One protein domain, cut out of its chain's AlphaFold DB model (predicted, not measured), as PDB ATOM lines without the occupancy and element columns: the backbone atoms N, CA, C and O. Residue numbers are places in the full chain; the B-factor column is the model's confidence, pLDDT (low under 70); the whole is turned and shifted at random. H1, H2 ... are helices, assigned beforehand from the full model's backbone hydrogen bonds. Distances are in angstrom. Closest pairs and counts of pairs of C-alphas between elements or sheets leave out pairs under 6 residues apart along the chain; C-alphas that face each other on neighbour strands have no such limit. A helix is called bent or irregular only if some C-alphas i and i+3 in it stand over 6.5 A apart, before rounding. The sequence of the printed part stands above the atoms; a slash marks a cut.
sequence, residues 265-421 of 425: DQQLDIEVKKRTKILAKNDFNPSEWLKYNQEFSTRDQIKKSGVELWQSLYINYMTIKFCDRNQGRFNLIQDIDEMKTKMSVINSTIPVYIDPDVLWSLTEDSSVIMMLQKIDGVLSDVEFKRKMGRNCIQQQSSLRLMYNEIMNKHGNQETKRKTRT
ATOM      1  N   ASP A 265      23.195 -52.879  60.860       77.12
ATOM      2  CA  ASP A 265      23.656 -51.708  61.622       77.12
ATOM      3  C   ASP A 265      25.184 -51.712  61.821       77.12
ATOM      4  O   ASP A 265      25.837 -50.676  61.704       77.12
ATOM      5  N   GLN A 266      25.777 -52.894  62.020       83.88
ATOM      6  CA  GLN A 266      27.231 -53.063  62.119       83.88
ATOM      7  C   GLN A 266      27.952 -52.769  60.795       83.88
ATOM      8  O   GLN A 266      28.969 -52.080  60.786       83.88
ATOM      9  N   GLN A 267      27.433 -53.266  59.666       81.31
ATOM     10  CA  GLN A 267      28.011 -53.003  58.342       81.31
ATOM     11  C   GLN A 267      27.913 -51.522  57.968       81.31
ATOM     12  O   GLN A 267      28.844 -50.961  57.389       81.31
ATOM     13  N   LEU A 268      26.795 -50.886  58.325       78.44
ATOM     14  CA  LEU A 268      26.580 -49.464  58.117       78.44
ATOM     15  C   LEU A 268      27.590 -48.632  58.916       78.44
ATOM     16  O   LEU A 268      28.215 -47.741  58.346       78.44
ATOM     17  N   ASP A 269      27.790 -48.940  60.199       82.81
ATOM     18  CA  ASP A 269      28.741 -48.222  61.056       82.81
ATOM     19  C   ASP A 269      30.192 -48.358  60.558       82.81
ATOM     20  O   ASP A 269      30.927 -47.368  60.496       82.81
ATOM     21  N   ILE A 270      30.594 -49.555  60.112       85.56
ATOM     22  CA  ILE A 270      31.927 -49.792  59.534       85.56
ATOM     23  C   ILE A 270      32.139 -48.944  58.272       85.56
ATOM     24  O   ILE A 270      33.134 -48.213  58.189       85.56
ATOM     25  N   GLU A 271      31.211 -48.985  57.309       79.94
ATOM     26  CA  GLU A 271      31.396 -48.231  56.063       79.94
ATOM     27  C   GLU A 271      31.261 -46.726  56.251       79.94
ATOM     28  O   GLU A 271      31.990 -45.972  55.601       79.94
ATOM     29  N   VAL A 272      30.409 -46.270  57.174       82.88
ATOM     30  CA  VAL A 272      30.363 -44.860  57.569       82.88
ATOM     31  C   VAL A 272      31.713 -44.431  58.137       82.88
ATOM     32  O   VAL A 272      32.304 -43.488  57.616       82.88
ATOM     33  N   LYS A 273      32.273 -45.151  59.119       86.06
ATOM     34  CA  LYS A 273      33.581 -44.818  59.714       86.06
ATOM     35  C   LYS A 273      34.700 -44.776  58.675       86.06
ATOM     36  O   LYS A 273      35.493 -43.830  58.650       86.06
ATOM     37  N   LYS A 274      34.756 -45.773  57.791       86.12
ATOM     38  CA  LYS A 274      35.762 -45.866  56.725       86.12
ATOM     39  C   LYS A 274      35.666 -44.693  55.748       86.12
ATOM     40  O   LYS A 274      36.676 -44.040  55.485       86.12
ATOM     41  N   ARG A 275      34.467 -44.393  55.241       84.62
ATOM     42  CA  ARG A 275      34.244 -43.298  54.281       84.62
ATOM     43  C   ARG A 275      34.458 -41.936  54.930       84.62
ATOM     44  O   ARG A 275      35.162 -41.109  54.359       84.62
ATOM     45  N   THR A 276      33.969 -41.726  56.152       81.81
ATOM     46  CA  THR A 276      34.210 -40.502  56.930       81.81
ATOM     47  C   THR A 276      35.702 -40.237  57.119       81.81
ATOM     48  O   THR A 276      36.130 -39.102  56.936       81.81
ATOM     49  N   LYS A 277      36.518 -41.263  57.401       85.00
ATOM     50  CA  LYS A 277      37.978 -41.112  57.520       85.00
ATOM     51  C   LYS A 277      38.633 -40.675  56.204       85.00
ATOM     52  O   LYS A 277      39.507 -39.810  56.221       85.00
ATOM     53  N   ILE A 278      38.221 -41.252  55.072       83.12
ATOM     54  CA  ILE A 278      38.750 -40.889  53.745       83.12
ATOM     55  C   ILE A 278      38.344 -39.459  53.377       83.12
ATOM     56  O   ILE A 278      39.181 -38.676  52.929       83.12
ATOM     57  N   LEU A 279      37.078 -39.107  53.596       82.75
ATOM     58  CA  LEU A 279      36.533 -37.784  53.302       82.75
ATOM     59  C   LEU A 279      37.183 -36.703  54.181       82.75
ATOM     60  O   LEU A 279      37.657 -35.697  53.659       82.75
ATOM     61  N   ALA A 280      37.317 -36.946  55.488       79.50
ATOM     62  CA  ALA A 280      37.967 -36.017  56.412       79.50
ATOM     63  C   ALA A 280      39.438 -35.749  56.048       79.50
ATOM     64  O   ALA A 280      39.895 -34.615  56.148       79.50
ATOM     65  N   LYS A 281      40.170 -36.766  55.569       84.00
ATOM     66  CA  LYS A 281      41.562 -36.611  55.110       84.00
ATOM     67  C   LYS A 281      41.698 -35.652  53.916       84.00
ATOM     68  O   LYS A 281      42.776 -35.109  53.706       84.00
ATOM     69  N   ASN A 282      40.633 -35.457  53.141       79.25
ATOM     70  CA  ASN A 282      40.637 -34.660  51.915       79.25
ATOM     71  C   ASN A 282      39.789 -33.381  52.043       79.25
ATOM     72  O   ASN A 282      39.220 -32.936  51.055       79.25
ATOM     73  N   ASP A 283      39.677 -32.801  53.246       77.12
ATOM     74  CA  ASP A 283      38.932 -31.555  53.514       77.12
ATOM     75  C   ASP A 283      37.440 -31.583  53.135       77.12
ATOM     76  O   ASP A 283      36.805 -30.552  52.891       77.12
ATOM     77  N   PHE A 284      36.846 -32.771  53.095       77.19
ATOM     78  CA  PHE A 284      35.424 -32.940  52.841       77.19
ATOM     79  C   PHE A 284      34.628 -32.872  54.151       77.19
ATOM     80  O   PHE A 284      35.074 -33.413  55.160       77.19
ATOM     81  N   ASN A 285      33.433 -32.265  54.136       78.06
ATOM     82  CA  ASN A 285      32.547 -32.191  55.301       78.06
ATOM     83  C   ASN A 285      31.753 -33.507  55.479       78.06
ATOM     84  O   ASN A 285      30.780 -33.736  54.749       78.06
ATOM     85  N   PRO A 286      32.093 -34.388  56.443       72.94
ATOM     86  CA  PRO A 286      31.462 -35.706  56.536       72.94
ATOM     87  C   PRO A 286      29.979 -35.638  56.921       72.94
ATOM     88  O   PRO A 286      29.198 -36.504  56.527       72.94
ATOM     89  N   SER A 287      29.578 -34.590  57.647       77.88
ATOM     90  CA  SER A 287      28.191 -34.367  58.067       77.88
ATOM     91  C   SER A 287      27.268 -34.076  56.882       77.88
ATOM     92  O   SER A 287      26.120 -34.519  56.869       77.88
ATOM     93  N   GLU A 288      27.761 -33.378  55.855       74.56
ATOM     94  CA  GLU A 288      26.991 -33.137  54.630       74.56
ATOM     95  C   GLU A 288      26.767 -34.417  53.823       74.56
ATOM     96  O   GLU A 288      25.661 -34.648  53.335       74.56
ATOM     97  N   TRP A 289      27.786 -35.274  53.719       77.31
ATOM     98  CA  TRP A 289      27.650 -36.575  53.058       77.31
ATOM     99  C   TRP A 289      26.688 -37.500  53.809       77.31
ATOM    100  O   TRP A 289      25.819 -38.112  53.186       77.31
ATOM    101  N   LEU A 290      26.768 -37.551  55.144       77.62
ATOM    102  CA  LEU A 290      25.823 -38.310  55.968       77.62
ATOM    103  C   LEU A 290      24.380 -37.850  55.742       77.62
ATOM    104  O   LEU A 290      23.499 -38.682  55.521       77.62
ATOM    105  N   LYS A 291      24.147 -36.534  55.728       81.38
ATOM    106  CA  LYS A 291      22.828 -35.960  55.444       81.38
ATOM    107  C   LYS A 291      22.338 -36.337  54.045       81.38
ATOM    108  O   LYS A 291      21.211 -36.803  53.903       81.38
ATOM    109  N   TYR A 292      23.179 -36.191  53.021       75.00
ATOM    110  CA  TYR A 292      22.821 -36.566  51.651       75.00
ATOM    111  C   TYR A 292      22.475 -38.057  51.531       75.00
ATOM    112  O   TYR A 292      21.506 -38.413  50.867       75.00
ATOM    113  N   ASN A 293      23.195 -38.934  52.229       74.75
ATOM    114  CA  ASN A 293      22.899 -40.367  52.241       74.75
ATOM    115  C   ASN A 293      21.582 -40.716  52.937       74.75
ATOM    116  O   ASN A 293      20.878 -41.619  52.486       74.75
ATOM    117  N   GLN A 294      21.237 -40.009  54.015       76.88
ATOM    118  CA  GLN A 294      19.931 -40.137  54.671       76.88
ATOM    119  C   GLN A 294      18.797 -39.618  53.773       76.88
ATOM    120  O   GLN A 294      17.712 -40.197  53.718       76.88
ATOM    121  N   GLU A 295      19.033 -38.542  53.023       74.19
ATOM    122  CA  GLU A 295      18.070 -38.034  52.042       74.19
ATOM    123  C   GLU A 295      17.908 -38.995  50.855       74.19
ATOM    124  O   GLU A 295      16.787 -39.239  50.410       74.19
ATOM    125  N   PHE A 296      18.999 -39.598  50.378       73.31
ATOM    126  CA  PHE A 296      18.977 -40.611  49.323       73.31
ATOM    127  C   PHE A 296      18.188 -41.858  49.744       73.31
ATOM    128  O   PHE A 296      17.420 -42.390  48.946       73.31
ATOM    129  N   SER A 297      18.302 -42.316  50.995       69.50
ATOM    130  CA  SER A 297      17.536 -43.484  51.457       69.50
ATOM    131  C   SER A 297      16.027 -43.214  51.552       69.50
ATOM    132  O   SER A 297      15.225 -44.126  51.337       69.50
ATOM    133  N   THR A 298      15.630 -41.963  51.796       68.88
ATOM    134  CA  THR A 298      14.239 -41.581  52.088       68.88
ATOM    135  C   THR A 298      13.490 -40.935  50.920       68.88
ATOM    136  O   THR A 298      12.264 -41.013  50.885       68.88
ATOM    137  N   ARG A 299      14.176 -40.308  49.952       70.06
ATOM    138  CA  ARG A 299      13.536 -39.512  48.885       70.06
ATOM    139  C   ARG A 299      13.738 -40.100  47.492       70.06
ATOM    140  O   ARG A 299      14.817 -40.041  46.909       70.06
ATOM    141  N   ASP A 300      12.640 -40.542  46.899       65.69
ATOM    142  CA  ASP A 300      12.595 -41.212  45.596       65.69
ATOM    143  C   ASP A 300      13.100 -40.369  44.412       65.69
ATOM    144  O   ASP A 300      13.795 -40.875  43.530       65.69
ATOM    145  N   GLN A 301      12.838 -39.059  44.414       67.69
ATOM    146  CA  GLN A 301      13.371 -38.152  43.393       67.69
ATOM    147  C   GLN A 301      14.905 -38.051  43.453       67.69
ATOM    148  O   GLN A 301      15.556 -38.013  42.411       67.69
ATOM    149  N   ILE A 302      15.477 -38.054  44.664       70.06
ATOM    150  CA  ILE A 302      16.928 -37.979  44.886       70.06
ATOM    151  C   ILE A 302      17.596 -39.293  44.477       70.06
ATOM    152  O   ILE A 302      18.682 -39.255  43.899       70.06
ATOM    153  N   LYS A 303      16.932 -40.439  44.693       72.12
ATOM    154  CA  LYS A 303      17.421 -41.755  44.251       72.12
ATOM    155  C   LYS A 303      17.672 -41.788  42.751       72.12
ATOM    156  O   LYS A 303      18.782 -42.098  42.338       72.12
ATOM    157  N   LYS A 304      16.678 -41.410  41.936       70.38
ATOM    158  CA  LYS A 304      16.805 -41.459  40.471       70.38
ATOM    159  C   LYS A 304      17.955 -40.582  39.961       70.38
ATOM    160  O   LYS A 304      18.846 -41.088  39.288       70.38
ATOM    161  N   SER A 305      17.954 -39.293  40.308       70.75
ATOM    162  CA  SER A 305      19.011 -38.369  39.868       70.75
ATOM    163  C   SER A 305      20.383 -38.743  40.428       70.75
ATOM    164  O   SER A 305      21.402 -38.523  39.781       70.75
ATOM    165  N   GLY A 306      20.414 -39.303  41.642       75.12
ATOM    166  CA  GLY A 306      21.635 -39.789  42.266       75.12
ATOM    167  C   GLY A 306      22.226 -40.960  41.489       75.12
ATOM    168  O   GLY A 306      23.399 -40.916  41.154       75.12
ATOM    169  N   VAL A 307      21.428 -41.977  41.153       74.94
ATOM    170  CA  VAL A 307      21.905 -43.163  40.418       74.94
ATOM    171  C   VAL A 307      22.456 -42.798  39.042       74.94
ATOM    172  O   VAL A 307      23.550 -43.242  38.712       74.94
ATOM    173  N   GLU A 308      21.758 -41.957  38.273       76.81
ATOM    174  CA  GLU A 308      22.233 -41.499  36.953       76.81
ATOM    175  C   GLU A 308      23.588 -40.780  37.063       76.81
ATOM    176  O   GLU A 308      24.510 -41.044  36.287       76.81
ATOM    177  N   LEU A 309      23.739 -39.918  38.076       78.62
ATOM    178  CA  LEU A 309      25.016 -39.285  38.379       78.62
ATOM    179  C   LEU A 309      26.078 -40.348  38.695       78.62
ATOM    180  O   LEU A 309      27.101 -40.392  38.020       78.62
ATOM    181  N   TRP A 310      25.831 -41.242  39.657       79.81
ATOM    182  CA  TRP A 310      26.802 -42.260  40.079       79.81
ATOM    183  C   TRP A 310      27.205 -43.221  38.960       79.81
ATOM    184  O   TRP A 310      28.372 -43.592  38.903       79.81
ATOM    185  N   GLN A 311      26.306 -43.568  38.036       79.00
ATOM    186  CA  GLN A 311      26.640 -44.349  36.840       79.00
ATOM    187  C   GLN A 311      27.677 -43.631  35.970       79.00
ATOM    188  O   GLN A 311      28.672 -44.233  35.572       79.00
ATOM    189  N   SER A 312      27.496 -42.330  35.723       80.06
ATOM    190  CA  SER A 312      28.482 -41.537  34.979       80.06
ATOM    191  C   SER A 312      29.819 -41.445  35.720       80.06
ATOM    192  O   SER A 312      30.872 -41.628  35.106       80.06
ATOM    193  N   LEU A 313      29.787 -41.221  37.039       79.69
ATOM    194  CA  LEU A 313      30.989 -41.198  37.883       79.69
ATOM    195  C   LEU A 313      31.735 -42.545  37.810       79.69
ATOM    196  O   LEU A 313      32.960 -42.578  37.680       79.69
ATOM    197  N   TYR A 314      30.994 -43.653  37.840       79.50
ATOM    198  CA  TYR A 314      31.524 -45.011  37.814       79.50
ATOM    199  C   TYR A 314      32.105 -45.407  36.445       79.50
ATOM    200  O   TYR A 314      33.198 -45.967  36.390       79.50
ATOM    201  N   ILE A 315      31.459 -45.039  35.330       83.31
ATOM    202  CA  ILE A 315      32.007 -45.234  33.971       83.31
ATOM    203  C   ILE A 315      33.353 -44.514  33.824       83.31
ATOM    204  O   ILE A 315      34.325 -45.093  33.325       83.31
ATOM    205  N   ASN A 316      33.433 -43.264  34.288       82.88
ATOM    206  CA  ASN A 316      34.669 -42.484  34.230       82.88
ATOM    207  C   ASN A 316      35.762 -43.130  35.095       82.88
ATOM    208  O   ASN A 316      36.898 -43.284  34.642       82.88
ATOM    209  N   TYR A 317      35.407 -43.579  36.305       81.62
ATOM    210  CA  TYR A 317      36.295 -44.329  37.197       81.62
ATOM    211  C   TYR A 317      36.854 -45.592  36.522       81.62
ATOM    212  O   TYR A 317      38.072 -45.791  36.498       81.62
ATOM    213  N   MET A 318      35.992 -46.420  35.925       84.25
ATOM    214  CA  MET A 318      36.404 -47.659  35.259       84.25
ATOM    215  C   MET A 318      37.290 -47.387  34.044       84.25
ATOM    216  O   MET A 318      38.283 -48.084  33.837       84.25
ATOM    217  N   THR A 319      37.000 -46.325  33.291       86.06
ATOM    218  CA  THR A 319      37.820 -45.932  32.139       86.06
ATOM    219  C   THR A 319      39.213 -45.475  32.560       86.06
ATOM    220  O   THR A 319      40.196 -45.873  31.941       86.06
ATOM    221  N   ILE A 320      39.339 -44.701  33.641       85.25
ATOM    222  CA  ILE A 320      40.652 -44.274  34.149       85.25
ATOM    223  C   ILE A 320      41.436 -45.457  34.701       85.25
ATOM    224  O   ILE A 320      42.623 -45.568  34.417       85.25
ATOM    225  N   LYS A 321      40.789 -46.374  35.431       84.94
ATOM    226  CA  LYS A 321      41.439 -47.600  35.918       84.94
ATOM    227  C   LYS A 321      41.964 -48.455  34.762       84.94
ATOM    228  O   LYS A 321      43.071 -48.984  34.834       84.94
ATOM    229  N   PHE A 322      41.189 -48.561  33.685       86.38
ATOM    230  CA  PHE A 322      41.622 -49.227  32.462       86.38
ATOM    231  C   PHE A 322      42.813 -48.517  31.811       86.38
ATOM    232  O   PHE A 322      43.770 -49.174  31.406       86.38
ATOM    233  N   CYS A 323      42.780 -47.184  31.745       87.06
ATOM    234  CA  CYS A 323      43.890 -46.387  31.240       87.06
ATOM    235  C   CYS A 323      45.152 -46.538  32.090       87.06
ATOM    236  O   CYS A 323      46.223 -46.704  31.523       87.06
ATOM    237  N   ASP A 324      45.034 -46.556  33.418       85.56
ATOM    238  CA  ASP A 324      46.163 -46.772  34.327       85.56
ATOM    239  C   ASP A 324      46.841 -48.120  34.070       85.56
ATOM    240  O   ASP A 324      48.054 -48.200  33.895       85.56
ATOM    241  N   ARG A 325      46.034 -49.178  33.946       84.38
ATOM    242  CA  ARG A 325      46.531 -50.534  33.701       84.38
ATOM    243  C   ARG A 325      47.243 -50.684  32.351       84.38
ATOM    244  O   ARG A 325      48.161 -51.488  32.252       84.38
ATOM    245  N   ASN A 326      46.811 -49.947  31.324       81.38
ATOM    246  CA  ASN A 326      47.215 -50.183  29.931       81.38
ATOM    247  C   ASN A 326      48.045 -49.045  29.297       81.38
ATOM    248  O   ASN A 326      48.480 -49.177  28.157       81.38
ATOM    249  N   GLN A 327      48.287 -47.921  29.988       78.94
ATOM    250  CA  GLN A 327      49.000 -46.763  29.413       78.94
ATOM    251  C   GLN A 327      50.480 -47.014  29.081       78.94
ATOM    252  O   GLN A 327      51.060 -46.244  28.306       78.94
ATOM    253  N   GLY A 328      51.085 -48.069  29.639       75.00
ATOM    254  CA  GLY A 328      52.478 -48.445  29.396       75.00
ATOM    255  C   GLY A 328      53.439 -47.264  29.564       75.00
ATOM    256  O   GLY A 328      53.278 -46.421  30.445       75.00
ATOM    257  N   ARG A 329      54.417 -47.153  28.662       70.88
ATOM    258  CA  ARG A 329      55.420 -46.066  28.649       70.88
ATOM    259  C   ARG A 329      54.901 -44.689  28.212       70.88
ATOM    260  O   ARG A 329      55.674 -43.738  28.146       70.88
ATOM    261  N   PHE A 330      53.636 -44.575  27.809       72.00
ATOM    262  CA  PHE A 330      53.130 -43.377  27.138       72.00
ATOM    263  C   PHE A 330      52.602 -42.293  28.081       72.00
ATOM    264  O   PHE A 330      52.204 -41.246  27.566       72.00
ATOM    265  N   ASN A 331      52.625 -42.523  29.405       73.12
ATOM    266  CA  ASN A 331      52.223 -41.575  30.457       73.12
ATOM    267  C   ASN A 331      50.981 -40.765  30.060       73.12
ATOM    268  O   ASN A 331      50.968 -39.535  30.091       73.12
ATOM    269  N   LEU A 332      49.946 -41.474  29.597       79.56
ATOM    270  CA  LEU A 332      48.712 -40.851  29.119       79.56
ATOM    271  C   LEU A 332      47.936 -40.208  30.270       79.56
ATOM    272  O   LEU A 332      47.177 -39.271  30.036       79.56
ATOM    273  N   ILE A 333      48.160 -40.691  31.493       79.19
ATOM    274  CA  ILE A 333      47.746 -40.057  32.734       79.19
ATOM    275  C   ILE A 333      48.943 -39.292  33.302       79.19
ATOM    276  O   ILE A 333      49.951 -39.885  33.671       79.19
ATOM    277  N   GLN A 334      48.819 -37.966  33.372       75.44
ATOM    278  CA  GLN A 334      49.925 -37.075  33.769       75.44
ATOM    279  C   GLN A 334      50.386 -37.263  35.224       75.44
ATOM    280  O   GLN A 334      51.562 -37.079  35.513       75.44
ATOM    281  N   ASP A 335      49.459 -37.590  36.125       83.56
ATOM    282  CA  ASP A 335      49.728 -37.814  37.548       83.56
ATOM    283  C   ASP A 335      48.763 -38.883  38.065       83.56
ATOM    284  O   ASP A 335      47.580 -38.631  38.328       83.56
ATOM    285  N   ILE A 336      49.247 -40.122  38.120       81.75
ATOM    286  CA  ILE A 336      48.402 -41.253  38.490       81.75
ATOM    287  C   ILE A 336      48.051 -41.254  39.977       81.75
ATOM    288  O   ILE A 336      46.954 -41.680  40.343       81.75
ATOM    289  N   ASP A 337      48.934 -40.750  40.833       84.81
ATOM    290  CA  ASP A 337      48.706 -40.722  42.275       84.81
ATOM    291  C   ASP A 337      47.669 -39.650  42.636       84.81
ATOM    292  O   ASP A 337      46.775 -39.896  43.459       84.81
ATOM    293  N   GLU A 338      47.687 -38.509  41.937       87.81
ATOM    294  CA  GLU A 338      46.599 -37.528  41.959       87.81
ATOM    295  C   GLU A 338      45.276 -38.183  41.540       87.81
ATOM    296  O   GLU A 338      44.268 -38.054  42.244       87.81
ATOM    297  N   MET A 339      45.257 -38.914  40.416       86.25
ATOM    298  CA  MET A 339      44.028 -39.545  39.920       86.25
ATOM    299  C   MET A 339      43.501 -40.601  40.888       86.25
ATOM    300  O   MET A 339      42.311 -40.592  41.194       86.25
ATOM    301  N   LYS A 340      44.368 -41.454  41.447       84.19
ATOM    302  CA  LYS A 340      44.003 -42.453  42.465       84.19
ATOM    303  C   LYS A 340      43.397 -41.800  43.703       84.19
ATOM    304  O   LYS A 340      42.386 -42.279  44.222       84.19
ATOM    305  N   THR A 341      43.966 -40.682  44.147       85.38
ATOM    306  CA  THR A 341      43.445 -39.923  45.292       85.38
ATOM    307  C   THR A 341      42.056 -39.365  44.991       85.38
ATOM    308  O   THR A 341      41.112 -39.607  45.747       85.38
ATOM    309  N   LYS A 342      41.888 -38.692  43.849       87.31
ATOM    310  CA  LYS A 342      40.599 -38.128  43.425       87.31
ATOM    311  C   LYS A 342      39.535 -39.207  43.217       87.31
ATOM    312  O   LYS A 342      38.406 -39.045  43.674       87.31
ATOM    313  N   MET A 343      39.904 -40.338  42.614       82.19
ATOM    314  CA  MET A 343      39.047 -41.520  42.468       82.19
ATOM    315  C   MET A 343      38.600 -42.071  43.823       82.19
ATOM    316  O   MET A 343      37.430 -42.402  43.986       82.19
ATOM    317  N   SER A 344      39.501 -42.146  44.807       83.12
ATOM    318  CA  SER A 344      39.175 -42.605  46.163       83.12
ATOM    319  C   SER A 344      38.145 -41.698  46.846       83.12
ATOM    320  O   SER A 344      37.196 -42.188  47.466       83.12
ATOM    321  N   VAL A 345      38.274 -40.378  46.675       82.69
ATOM    322  CA  VAL A 345      37.301 -39.407  47.195       82.69
ATOM    323  C   VAL A 345      35.953 -39.548  46.490       82.69
ATOM    324  O   VAL A 345      34.943 -39.692  47.171       82.69
ATOM    325  N   ILE A 346      35.926 -39.591  45.153       80.31
ATOM    326  CA  ILE A 346      34.689 -39.774  44.370       80.31
ATOM    327  C   ILE A 346      33.994 -41.097  44.727       80.31
ATOM    328  O   ILE A 346      32.782 -41.146  44.890       80.31
ATOM    329  N   ASN A 347      34.746 -42.181  44.909       78.94
ATOM    330  CA  ASN A 347      34.173 -43.456  45.337       78.94
ATOM    331  C   ASN A 347      33.576 -43.366  46.754       78.94
ATOM    332  O   ASN A 347      32.520 -43.930  47.046       78.94
ATOM    333  N   SER A 348      34.231 -42.615  47.643       80.25
ATOM    334  CA  SER A 348      33.765 -42.421  49.019       80.25
ATOM    335  C   SER A 348      32.489 -41.586  49.101       80.25
ATOM    336  O   SER A 348      31.724 -41.771  50.050       80.25
ATOM    337  N   THR A 349      32.211 -40.734  48.109       78.50
ATOM    338  CA  THR A 349      30.972 -39.950  48.058       78.50
ATOM    339  C   THR A 349      29.753 -40.744  47.588       78.50
ATOM    340  O   THR A 349      28.638 -40.305  47.866       78.50
ATOM    341  N   ILE A 350      29.933 -41.929  46.984       78.31
ATOM    342  CA  ILE A 350      28.825 -42.838  46.645       78.31
ATOM    343  C   ILE A 350      28.003 -43.144  47.918       78.31
ATOM    344  O   ILE A 350      28.583 -43.389  48.981       78.31
ATOM    345  N   PRO A 351      26.662 -43.148  47.858       75.94
ATOM    346  CA  PRO A 351      25.841 -43.563  48.980       75.94
ATOM    347  C   PRO A 351      26.136 -44.993  49.416       75.94
ATOM    348  O   PRO A 351      26.282 -45.892  48.594       75.94
ATOM    349  N   VAL A 352      26.156 -45.215  50.731       74.88
ATOM    350  CA  VAL A 352      26.481 -46.520  51.339       74.88
ATOM    351  C   VAL A 352      25.528 -47.644  50.887       74.88
ATOM    352  O   VAL A 352      25.866 -48.818  50.957       74.88
ATOM    353  N   TYR A 353      24.345 -47.284  50.391       74.94
ATOM    354  CA  TYR A 353      23.312 -48.222  49.955       74.94
ATOM    355  C   TYR A 353      23.485 -48.736  48.523       74.94
ATOM    356  O   TYR A 353      22.754 -49.650  48.152       74.94
ATOM    357  N   ILE A 354      24.399 -48.149  47.737       73.69
ATOM    358  CA  ILE A 354      24.637 -48.534  46.344       73.69
ATOM    359  C   ILE A 354      25.733 -49.599  46.273       73.69
ATOM    360  O   ILE A 354      26.878 -49.340  46.647       73.69
ATOM    361  N   ASP A 355      25.376 -50.777  45.759       72.00
ATOM    362  CA  ASP A 355      26.308 -51.876  45.507       72.00
ATOM    363  C   ASP A 355      27.141 -51.608  44.229       72.00
ATOM    364  O   ASP A 355      26.557 -51.380  43.159       72.00
ATOM    365  N   PRO A 356      28.487 -51.607  44.305       70.06
ATOM    366  CA  PRO A 356      29.353 -51.435  43.139       70.06
ATOM    367  C   PRO A 356      29.121 -52.455  42.018       70.06
ATOM    368  O   PRO A 356      29.236 -52.080  40.851       70.06
ATOM    369  N   ASP A 357      28.769 -53.703  42.340       69.31
ATOM    370  CA  ASP A 357      28.555 -54.754  41.332       69.31
ATOM    371  C   ASP A 357      27.291 -54.479  40.506       69.31
ATOM    372  O   ASP A 357      27.241 -54.728  39.302       69.31
ATOM    373  N   VAL A 358      26.283 -53.868  41.131       68.88
ATOM    374  CA  VAL A 358      25.047 -53.463  40.450       68.88
ATOM    375  C   VAL A 358      25.253 -52.180  39.640       68.88
ATOM    376  O   VAL A 358      24.691 -52.030  38.555       68.88
ATOM    377  N   LEU A 359      26.083 -51.240  40.116       74.81
ATOM    378  CA  LEU A 359      26.513 -50.111  39.277       74.81
ATOM    379  C   LEU A 359      27.229 -50.607  38.019       74.81
ATOM    380  O   LEU A 359      27.002 -50.057  36.942       74.81
ATOM    381  N   TRP A 360      28.050 -51.651  38.140       75.69
ATOM    382  CA  TRP A 360      28.695 -52.288  36.999       75.69
ATOM    383  C   TRP A 360      27.686 -52.905  36.034       75.69
ATOM    384  O   TRP A 360      27.683 -52.507  34.873       75.69
ATOM    385  N   SER A 361      26.765 -53.756  36.496       73.38
ATOM    386  CA  SER A 361      25.765 -54.373  35.607       73.38
ATOM    387  C   SER A 361      24.863 -53.349  34.908       73.38
ATOM    388  O   SER A 361      24.349 -53.590  33.829       73.38
ATOM    389  N   LEU A 362      24.645 -52.173  35.504       73.44
ATOM    390  CA  LEU A 362      23.872 -51.104  34.861       73.44
ATOM    391  C   LEU A 362      24.689 -50.251  33.884       73.44
ATOM    392  O   LEU A 362      24.112 -49.500  33.099       73.44
ATOM    393  N   THR A 363      26.016 -50.300  33.970       77.19
ATOM    394  CA  THR A 363      26.925 -49.517  33.121       77.19
ATOM    395  C   THR A 363      27.644 -50.367  32.080       77.19
ATOM    396  O   THR A 363      28.279 -49.799  31.190       77.19
ATOM    397  N   GLU A 364      27.523 -51.696  32.144       80.31
ATOM    398  CA  GLU A 364      28.192 -52.646  31.247       80.31
ATOM    399  C   GLU A 364      27.813 -52.453  29.773       80.31
ATOM    400  O   GLU A 364      28.681 -52.542  28.905       80.31
ATOM    401  N   ASP A 365      26.567 -52.050  29.508       79.75
ATOM    402  CA  ASP A 365      26.048 -51.743  28.167       79.75
ATOM    403  C   ASP A 365      26.568 -50.414  27.589       79.75
ATOM    404  O   ASP A 365      26.274 -50.047  26.447       79.75
ATOM    405  N   SER A 366      27.344 -49.646  28.358       83.38
ATOM    406  CA  SER A 366      27.984 -48.436  27.849       83.38
ATOM    407  C   SER A 366      28.946 -48.792  26.719       83.38
ATOM    408  O   SER A 366      29.833 -49.630  26.880       83.38
ATOM    409  N   SER A 367      28.848 -48.080  25.593       81.81
ATOM    410  CA  SER A 367      29.749 -48.265  24.449       81.81
ATOM    411  C   SER A 367      31.224 -48.144  24.838       81.81
ATOM    412  O   SER A 367      32.067 -48.838  24.269       81.81
ATOM    413  N   VAL A 368      31.532 -47.309  25.838       82.00
ATOM    414  CA  VAL A 368      32.874 -47.195  26.413       82.00
ATOM    415  C   VAL A 368      33.253 -48.499  27.103       82.00
ATOM    416  O   VAL A 368      34.266 -49.072  26.731       82.00
ATOM    417  N   ILE A 369      32.445 -49.007  28.039       85.06
ATOM    418  CA  ILE A 369      32.753 -50.231  28.796       85.06
ATOM    419  C   ILE A 369      32.849 -51.452  27.880       85.06
ATOM    420  O   ILE A 369      33.837 -52.182  27.956       85.06
ATOM    421  N   MET A 370      31.911 -51.620  26.947       84.94
ATOM    422  CA  MET A 370      31.981 -52.665  25.923       84.94
ATOM    423  C   MET A 370      33.273 -52.573  25.100       84.94
ATOM    424  O   MET A 370      33.885 -53.588  24.764       84.94
ATOM    425  N   MET A 371      33.707 -51.354  24.759       83.31
ATOM    426  CA  MET A 371      34.979 -51.126  24.077       83.31
ATOM    427  C   MET A 371      36.168 -51.487  24.976       83.31
ATOM    428  O   MET A 371      37.080 -52.150  24.493       83.31
ATOM    429  N   LEU A 372      36.160 -51.110  26.262       83.94
ATOM    430  CA  LEU A 372      37.223 -51.465  27.213       83.94
ATOM    431  C   LEU A 372      37.370 -52.984  27.330       83.94
ATOM    432  O   LEU A 372      38.474 -53.500  27.201       83.94
ATOM    433  N   GLN A 373      36.259 -53.704  27.506       82.50
ATOM    434  CA  GLN A 373      36.244 -55.164  27.643       82.50
ATOM    435  C   GLN A 373      36.810 -55.876  26.409       82.50
ATOM    436  O   GLN A 373      37.558 -56.837  26.545       82.50
ATOM    437  N   LYS A 374      36.506 -55.389  25.198       82.25
ATOM    438  CA  LYS A 374      37.058 -55.945  23.947       82.25
ATOM    439  C   LYS A 374      38.559 -55.705  23.782       82.25
ATOM    440  O   LYS A 374      39.193 -56.365  22.965       82.25
ATOM    441  N   ILE A 375      39.091 -54.699  24.467       78.94
ATOM    442  CA  ILE A 375      40.449 -54.194  24.270       78.94
ATOM    443  C   ILE A 375      41.387 -54.618  25.412       78.94
ATOM    444  O   ILE A 375      42.604 -54.622  25.212       78.94
ATOM    445  N   ASP A 376      40.855 -54.990  26.582       77.44
ATOM    446  CA  ASP A 376      41.641 -55.387  27.758       77.44
ATOM    447  C   ASP A 376      42.617 -56.522  27.424       77.44
ATOM    448  O   ASP A 376      42.212 -57.614  27.034       77.44
ATOM    449  N   GLY A 377      43.919 -56.245  27.543       68.75
ATOM    450  CA  GLY A 377      44.989 -57.208  27.270       68.75
ATOM    451  C   GLY A 377      45.294 -57.495  25.793       68.75
ATOM    452  O   GLY A 377      46.126 -58.355  25.525       68.75
ATOM    453  N   VAL A 378      44.661 -56.799  24.835       72.50
ATOM    454  CA  VAL A 378      44.783 -57.116  23.394       72.50
ATOM    455  C   VAL A 378      45.716 -56.167  22.627       72.50
ATOM    456  O   VAL A 378      46.245 -56.543  21.585       72.50
ATOM    457  N   LEU A 379      45.926 -54.930  23.092       71.62
ATOM    458  CA  LEU A 379      46.676 -53.919  22.328       71.62
ATOM    459  C   LEU A 379      48.133 -53.788  22.763       71.62
ATOM    460  O   LEU A 379      48.434 -53.752  23.953       71.62
ATOM    461  N   SER A 380      49.014 -53.575  21.785       79.94
ATOM    462  CA  SER A 380      50.348 -53.022  22.043       79.94
ATOM    463  C   SER A 380      50.261 -51.583  22.570       79.94
ATOM    464  O   SER A 380      49.310 -50.861  22.257       79.94
ATOM    465  N   ASP A 381      51.286 -51.107  23.290       79.50
ATOM    466  CA  ASP A 381      51.318 -49.741  23.836       79.50
ATOM    467  C   ASP A 381      51.006 -48.660  22.770       79.50
ATOM    468  O   ASP A 381      50.341 -47.655  23.041       79.50
ATOM    469  N   VAL A 382      51.499 -48.841  21.535       81.25
ATOM    470  CA  VAL A 382      51.329 -47.875  20.429       81.25
ATOM    471  C   VAL A 382      49.882 -47.858  19.937       81.25
ATOM    472  O   VAL A 382      49.305 -46.790  19.709       81.25
ATOM    473  N   GLU A 383      49.272 -49.032  19.792       81.81
ATOM    474  CA  GLU A 383      47.873 -49.156  19.389       81.81
ATOM    475  C   GLU A 383      46.929 -48.691  20.492       81.81
ATOM    476  O   GLU A 383      45.924 -48.043  20.194       81.81
ATOM    477  N   PHE A 384      47.278 -48.953  21.754       83.44
ATOM    478  CA  PHE A 384      46.573 -48.430  22.914       83.44
ATOM    479  C   PHE A 384      46.567 -46.904  22.891       83.44
ATOM    480  O   PHE A 384      45.498 -46.294  22.896       83.44
ATOM    481  N   LYS A 385      47.735 -46.262  22.753       83.81
ATOM    482  CA  LYS A 385      47.824 -44.800  22.638       83.81
ATOM    483  C   LYS A 385      46.982 -44.258  21.481       83.81
ATOM    484  O   LYS A 385      46.285 -43.261  21.656       83.81
ATOM    485  N   ARG A 386      47.007 -44.909  20.315       84.81
ATOM    486  CA  ARG A 386      46.232 -44.477  19.141       84.81
ATOM    487  C   ARG A 386      44.720 -44.613  19.347       84.81
ATOM    488  O   ARG A 386      43.983 -43.716  18.947       84.81
ATOM    489  N   LYS A 387      44.255 -45.718  19.935       83.25
ATOM    490  CA  LYS A 387      42.821 -46.020  20.100       83.25
ATOM    491  C   LYS A 387      42.210 -45.372  21.343       83.25
ATOM    492  O   LYS A 387      41.073 -44.917  21.289       83.25
ATOM    493  N   MET A 388      42.958 -45.315  22.442       84.62
ATOM    494  CA  MET A 388      42.469 -44.916  23.765       84.62
ATOM    495  C   MET A 388      43.062 -43.608  24.281       84.62
ATOM    496  O   MET A 388      42.496 -43.035  25.206       84.62
ATOM    497  N   GLY A 389      44.132 -43.077  23.679       86.25
ATOM    498  CA  GLY A 389      44.823 -41.890  24.193       86.25
ATOM    499  C   GLY A 389      43.902 -40.688  24.420       86.25
ATOM    500  O   GLY A 389      43.913 -40.102  25.499       86.25
ATOM    501  N   ARG A 390      43.031 -40.369  23.451       85.88
ATOM    502  CA  ARG A 390      42.055 -39.274  23.594       85.88
ATOM    503  C   ARG A 390      41.046 -39.535  24.715       85.88
ATOM    504  O   ARG A 390      40.760 -38.621  25.479       85.88
ATOM    505  N   ASN A 391      40.543 -40.765  24.824       85.56
ATOM    506  CA  ASN A 391      39.596 -41.143  25.874       85.56
ATOM    507  C   ASN A 391      40.252 -41.058  27.254       85.56
ATOM    508  O   ASN A 391      39.671 -40.469  28.154       85.56
ATOM    509  N   CYS A 392      41.476 -41.565  27.416       87.19
ATOM    510  CA  CYS A 392      42.203 -41.492  28.683       87.19
ATOM    511  C   CYS A 392      42.419 -40.044  29.138       87.19
ATOM    512  O   CYS A 392      42.098 -39.711  30.276       87.19
ATOM    513  N   ILE A 393      42.868 -39.168  28.232       86.00
ATOM    514  CA  ILE A 393      43.071 -37.743  28.528       86.00
ATOM    515  C   ILE A 393      41.739 -37.065  28.878       86.00
ATOM    516  O   ILE A 393      41.645 -36.353  29.876       86.00
ATOM    517  N   GLN A 394      40.690 -37.306  28.088       87.19
ATOM    518  CA  GLN A 394      39.373 -36.718  28.331       87.19
ATOM    519  C   GLN A 394      38.807 -37.153  29.684       87.19
ATOM    520  O   GLN A 394      38.325 -36.315  30.443       87.19
ATOM    521  N   GLN A 395      38.895 -38.443  30.007       85.94
ATOM    522  CA  GLN A 395      38.369 -38.977  31.257       85.94
ATOM    523  C   GLN A 395      39.159 -38.479  32.466       85.94
ATOM    524  O   GLN A 395      38.552 -38.103  33.465       85.94
ATOM    525  N   GLN A 396      40.486 -38.361  32.352       87.81
ATOM    526  CA  GLN A 396      41.317 -37.713  33.369       87.81
ATOM    527  C   GLN A 396      40.841 -36.275  33.651       87.81
ATOM    528  O   GLN A 396      40.645 -35.899  34.809       87.81
ATOM    529  N   SER A 397      40.603 -35.473  32.608       87.38
ATOM    530  CA  SER A 397      40.062 -34.116  32.754       87.38
ATOM    531  C   SER A 397      38.670 -34.112  33.387       87.38
ATOM    532  O   SER A 397      38.418 -33.327  34.303       87.38
ATOM    533  N   SER A 398      37.781 -35.011  32.958       85.88
ATOM    534  CA  SER A 398      36.442 -35.160  33.536       85.88
ATOM    535  C   SER A 398      36.494 -35.519  35.020       85.88
ATOM    536  O   SER A 398      35.760 -34.925  35.803       85.88
ATOM    537  N   LEU A 399      37.393 -36.413  35.436       86.19
ATOM    538  CA  LEU A 399      37.568 -36.775  36.842       86.19
ATOM    539  C   LEU A 399      38.104 -35.608  37.680       86.19
ATOM    540  O   LEU A 399      37.632 -35.389  38.795       86.19
ATOM    541  N   ARG A 400      39.039 -34.814  37.145       87.69
ATOM    542  CA  ARG A 400      39.509 -33.591  37.816       87.69
ATOM    543  C   ARG A 400      38.373 -32.586  38.026       87.69
ATOM    544  O   ARG A 400      38.237 -32.068  39.132       87.69
ATOM    545  N   LEU A 401      37.564 -32.330  36.996       86.31
ATOM    546  CA  LEU A 401      36.424 -31.406  37.070       86.31
ATOM    547  C   LEU A 401      35.385 -31.875  38.088       86.31
ATOM    548  O   LEU A 401      34.986 -31.127  38.969       86.31
ATOM    549  N   MET A 402      35.019 -33.145  38.006       82.50
ATOM    550  CA  MET A 402      34.067 -33.810  38.886       82.50
ATOM    551  C   MET A 402      34.505 -33.806  40.350       82.50
ATOM    552  O   MET A 402      33.716 -33.480  41.236       82.50
ATOM    553  N   TYR A 403      35.779 -34.102  40.614       85.00
ATOM    554  CA  TYR A 403      36.359 -33.947  41.941       85.00
ATOM    555  C   TYR A 403      36.225 -32.500  42.433       85.00
ATOM    556  O   TYR A 403      35.746 -32.269  43.541       85.00
ATOM    557  N   ASN A 404      36.587 -31.519  41.602       84.25
ATOM    558  CA  ASN A 404      36.496 -30.106  41.964       84.25
ATOM    559  C   ASN A 404      35.048 -29.671  42.232       84.25
ATOM    560  O   ASN A 404      34.809 -28.922  43.174       84.25
ATOM    561  N   GLU A 405      34.072 -30.145  41.458       81.56
ATOM    562  CA  GLU A 405      32.648 -29.882  41.690       81.56
ATOM    563  C   GLU A 405      32.168 -30.466  43.020       81.56
ATOM    564  O   GLU A 405      31.533 -29.764  43.813       81.56
ATOM    565  N   ILE A 406      32.520 -31.722  43.302       78.00
ATOM    566  CA  ILE A 406      32.210 -32.393  44.569       78.00
ATOM    567  C   ILE A 406      32.824 -31.619  45.740       78.00
ATOM    568  O   ILE A 406      32.127 -31.311  46.709       78.00
ATOM    569  N   MET A 407      34.096 -31.232  45.633       78.56
ATOM    570  CA  MET A 407      34.787 -30.448  46.655       78.56
ATOM    571  C   MET A 407      34.199 -29.042  46.802       78.56
ATOM    572  O   MET A 407      34.010 -28.574  47.921       78.56
ATOM    573  N   ASN A 408      33.810 -28.377  45.715       78.94
ATOM    574  CA  ASN A 408      33.154 -27.067  45.756       78.94
ATOM    575  C   ASN A 408      31.774 -27.123  46.408       78.94
ATOM    576  O   ASN A 408      31.385 -26.187  47.109       78.94
ATOM    577  N   LYS A 409      31.043 -28.221  46.220       75.19
ATOM    578  CA  LYS A 409      29.714 -28.399  46.799       75.19
ATOM    579  C   LYS A 409      29.788 -28.819  48.263       75.19
ATOM    580  O   LYS A 409      29.155 -28.178  49.089       75.19
ATOM    581  N   HIS A 410      30.660 -29.770  48.596       73.69
ATOM    582  CA  HIS A 410      30.632 -30.481  49.880       73.69
ATOM    583  C   HIS A 410      31.934 -30.435  50.701       73.69
ATOM    584  O   HIS A 410      32.016 -30.982  51.798       73.69
ATOM    585  N   GLY A 411      32.970 -29.761  50.199       71.88
ATOM    586  CA  GLY A 411      34.183 -29.465  50.963       71.88
ATOM    587  C   GLY A 411      33.948 -28.492  52.124       71.88
ATOM    588  O   GLY A 411      32.993 -27.705  52.115       71.88
ATOM    589  N   ASN A 412      34.858 -28.495  53.095       72.25
ATOM    590  CA  ASN A 412      34.839 -27.585  54.237       72.25
ATOM    591  C   ASN A 412      34.874 -26.111  53.785       72.25
ATOM    592  O   ASN A 412      35.714 -25.689  52.985       72.25
ATOM    593  N   GLN A 413      33.940 -25.301  54.300       63.12
ATOM    594  CA  GLN A 413      33.787 -23.892  53.907       63.12
ATOM    595  C   GLN A 413      34.996 -23.021  54.290       63.12
ATOM    596  O   GLN A 413      35.301 -22.055  53.587       63.12
ATOM    597  N   GLU A 414      35.705 -23.366  55.366       56.81
ATOM    598  CA  GLU A 414      36.915 -22.656  55.801       56.81
ATOM    599  C   GLU A 414      38.063 -22.806  54.796       56.81
ATOM    600  O   GLU A 414      38.752 -21.830  54.490       56.81
ATOM    601  N   THR A 415      38.218 -23.986  54.193       55.06
ATOM    602  CA  THR A 415      39.223 -24.240  53.153       55.06
ATOM    603  C   THR A 415      38.844 -23.570  51.831       55.06
ATOM    604  O   THR A 415      39.702 -22.958  51.193       55.06
ATOM    605  N   LYS A 416      37.548 -23.568  51.463       55.72
ATOM    606  CA  LYS A 416      37.012 -22.854  50.279       55.72
ATOM    607  C   LYS A 416      37.244 -21.339  50.336       55.72
ATOM    608  O   LYS A 416      37.466 -20.702  49.305       55.72
ATOM    609  N   ARG A 417      37.191 -20.740  51.534       53.16
ATOM    610  CA  ARG A 417      37.492 -19.311  51.738       53.16
ATOM    611  C   ARG A 417      38.982 -19.002  51.560       53.16
ATOM    612  O   ARG A 417      39.294 -17.959  50.997       53.16
ATOM    613  N   LYS A 418      39.883 -19.908  51.965       49.47
ATOM    614  CA  LYS A 418      41.346 -19.747  51.824       49.47
ATOM    615  C   LYS A 418      41.858 -19.928  50.387       49.47
ATOM    616  O   LYS A 418      42.850 -19.305  50.018       49.47
ATOM    617  N   THR A 419      41.203 -20.744  49.558       49.88
ATOM    618  CA  THR A 419      41.600 -20.934  48.144       49.88
ATOM    619  C   THR A 419      41.142 -19.787  47.245       49.88
ATOM    620  O   THR A 419      41.874 -19.403  46.343       49.88
ATOM    621  N   ARG A 420      39.994 -19.152  47.530       45.78
ATOM    622  CA  ARG A 420      39.508 -17.983  46.764       45.78
ATOM    623  C   ARG A 420      40.440 -16.764  46.796       45.78
ATOM    624  O   ARG A 420      40.309 -15.893  45.941       45.78
ATOM    625  N   THR A 421      41.357 -16.683  47.759       41.56
ATOM    626  CA  THR A 421      42.340 -15.593  47.867       41.56
ATOM    627  C   THR A 421      43.579 -15.769  46.990       41.56
ATOM    628  O   THR A 421      44.294 -14.792  46.785       41.56
TER     629      THR A 421
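Overview. This is residues 265 to 421 of the 425 residues of an uncharacterized protein of Cycloclasticus sp (UniProt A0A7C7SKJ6). Three helices, H3, H4 and H7, pack on one another as the core, with H7 long and kinked and slanting past the H3 and H4 hairpin. The short H5 and H6 also pack on H3, H1 and H2 make a corner at one end of the core, and the short H8 lies beyond the last residues of H7, touching no helix. The printed part has 157 residues, with eight named helices, H1 to H8 in chain order, and no named strand: the class is all helix. It is compact, with a radius of gyration of the C-alphas of 17.0 A, and spans 46 by 41 by 27 A.

Along the chain. Find C-alpha 265 at (23.656, -51.708, 61.622); from there H1 runs 24.3 A to residue 281. H2 takes residues 286 to 298. Look next at C-alpha 300, at (12.595, -41.212, 45.596), where H3 begins its 39.0 A to residue 326. H4 holds residues 336 to 349, 19.9 A, H5 residues 356 to 363, and H6 residues 367 to 375. H7, residues 381 to 410, spans 38.4 A; it is irregular, with C-alphas 387 and 390 7.6 A apart, and has a kink of 62 degrees near residue 388. H8, residues 413 to 419, ends with C-alpha 419 at (41.600, -20.934, 48.144).

Arrangement. Start at H3, the hub, which touches five helices. H7 touches it at a steep tilt of 39 degrees, opposite ways; the closest C-alphas, of Cys 323 and Cys 392, are 5.8 A apart. H3, with residues 313 to 324 alone, only just touches H4, with 3 pairs of C-alphas within 8 A, the closest those of Tyr 317 and Met 343 at 6.6 A; they form a helical hairpin. H7, with residues 396 to 406 alone, touches H4, C-alphas 342 and 403 being closest at 6.1 A. H5 touches residues 310 to 315 of H3 alone, about perpendicular at 88 degrees, closest at C-alphas 311 and 359, 6.3 A. H6 touches residues 315 to 322 of H3 alone, at a shallow tilt of 28 degrees, closest at C-alphas 322 and 372, 7.2 A. H2 and H3 touch only at the corner, C-alphas 296 and 303 being closest at 5.4 A. H1 touches H4 with residues 275 to 279 alone, C-alphas 275 and 348 being closest at 5.4 A. In H1 to H6 and H8 every O i to N i+4 pair is within hydrogen-bond range; in H7, 24 of 26 are.

Size, cuts and confidence. Look at the C-alphas of Asp 265 and Val 382 for the two farthest apart, 49.8 A. The printed part has no cut and no long link. Read the B-factor column for a mean pLDDT of 78.1 over the printed part; among the residues under 70 are 413 to 421.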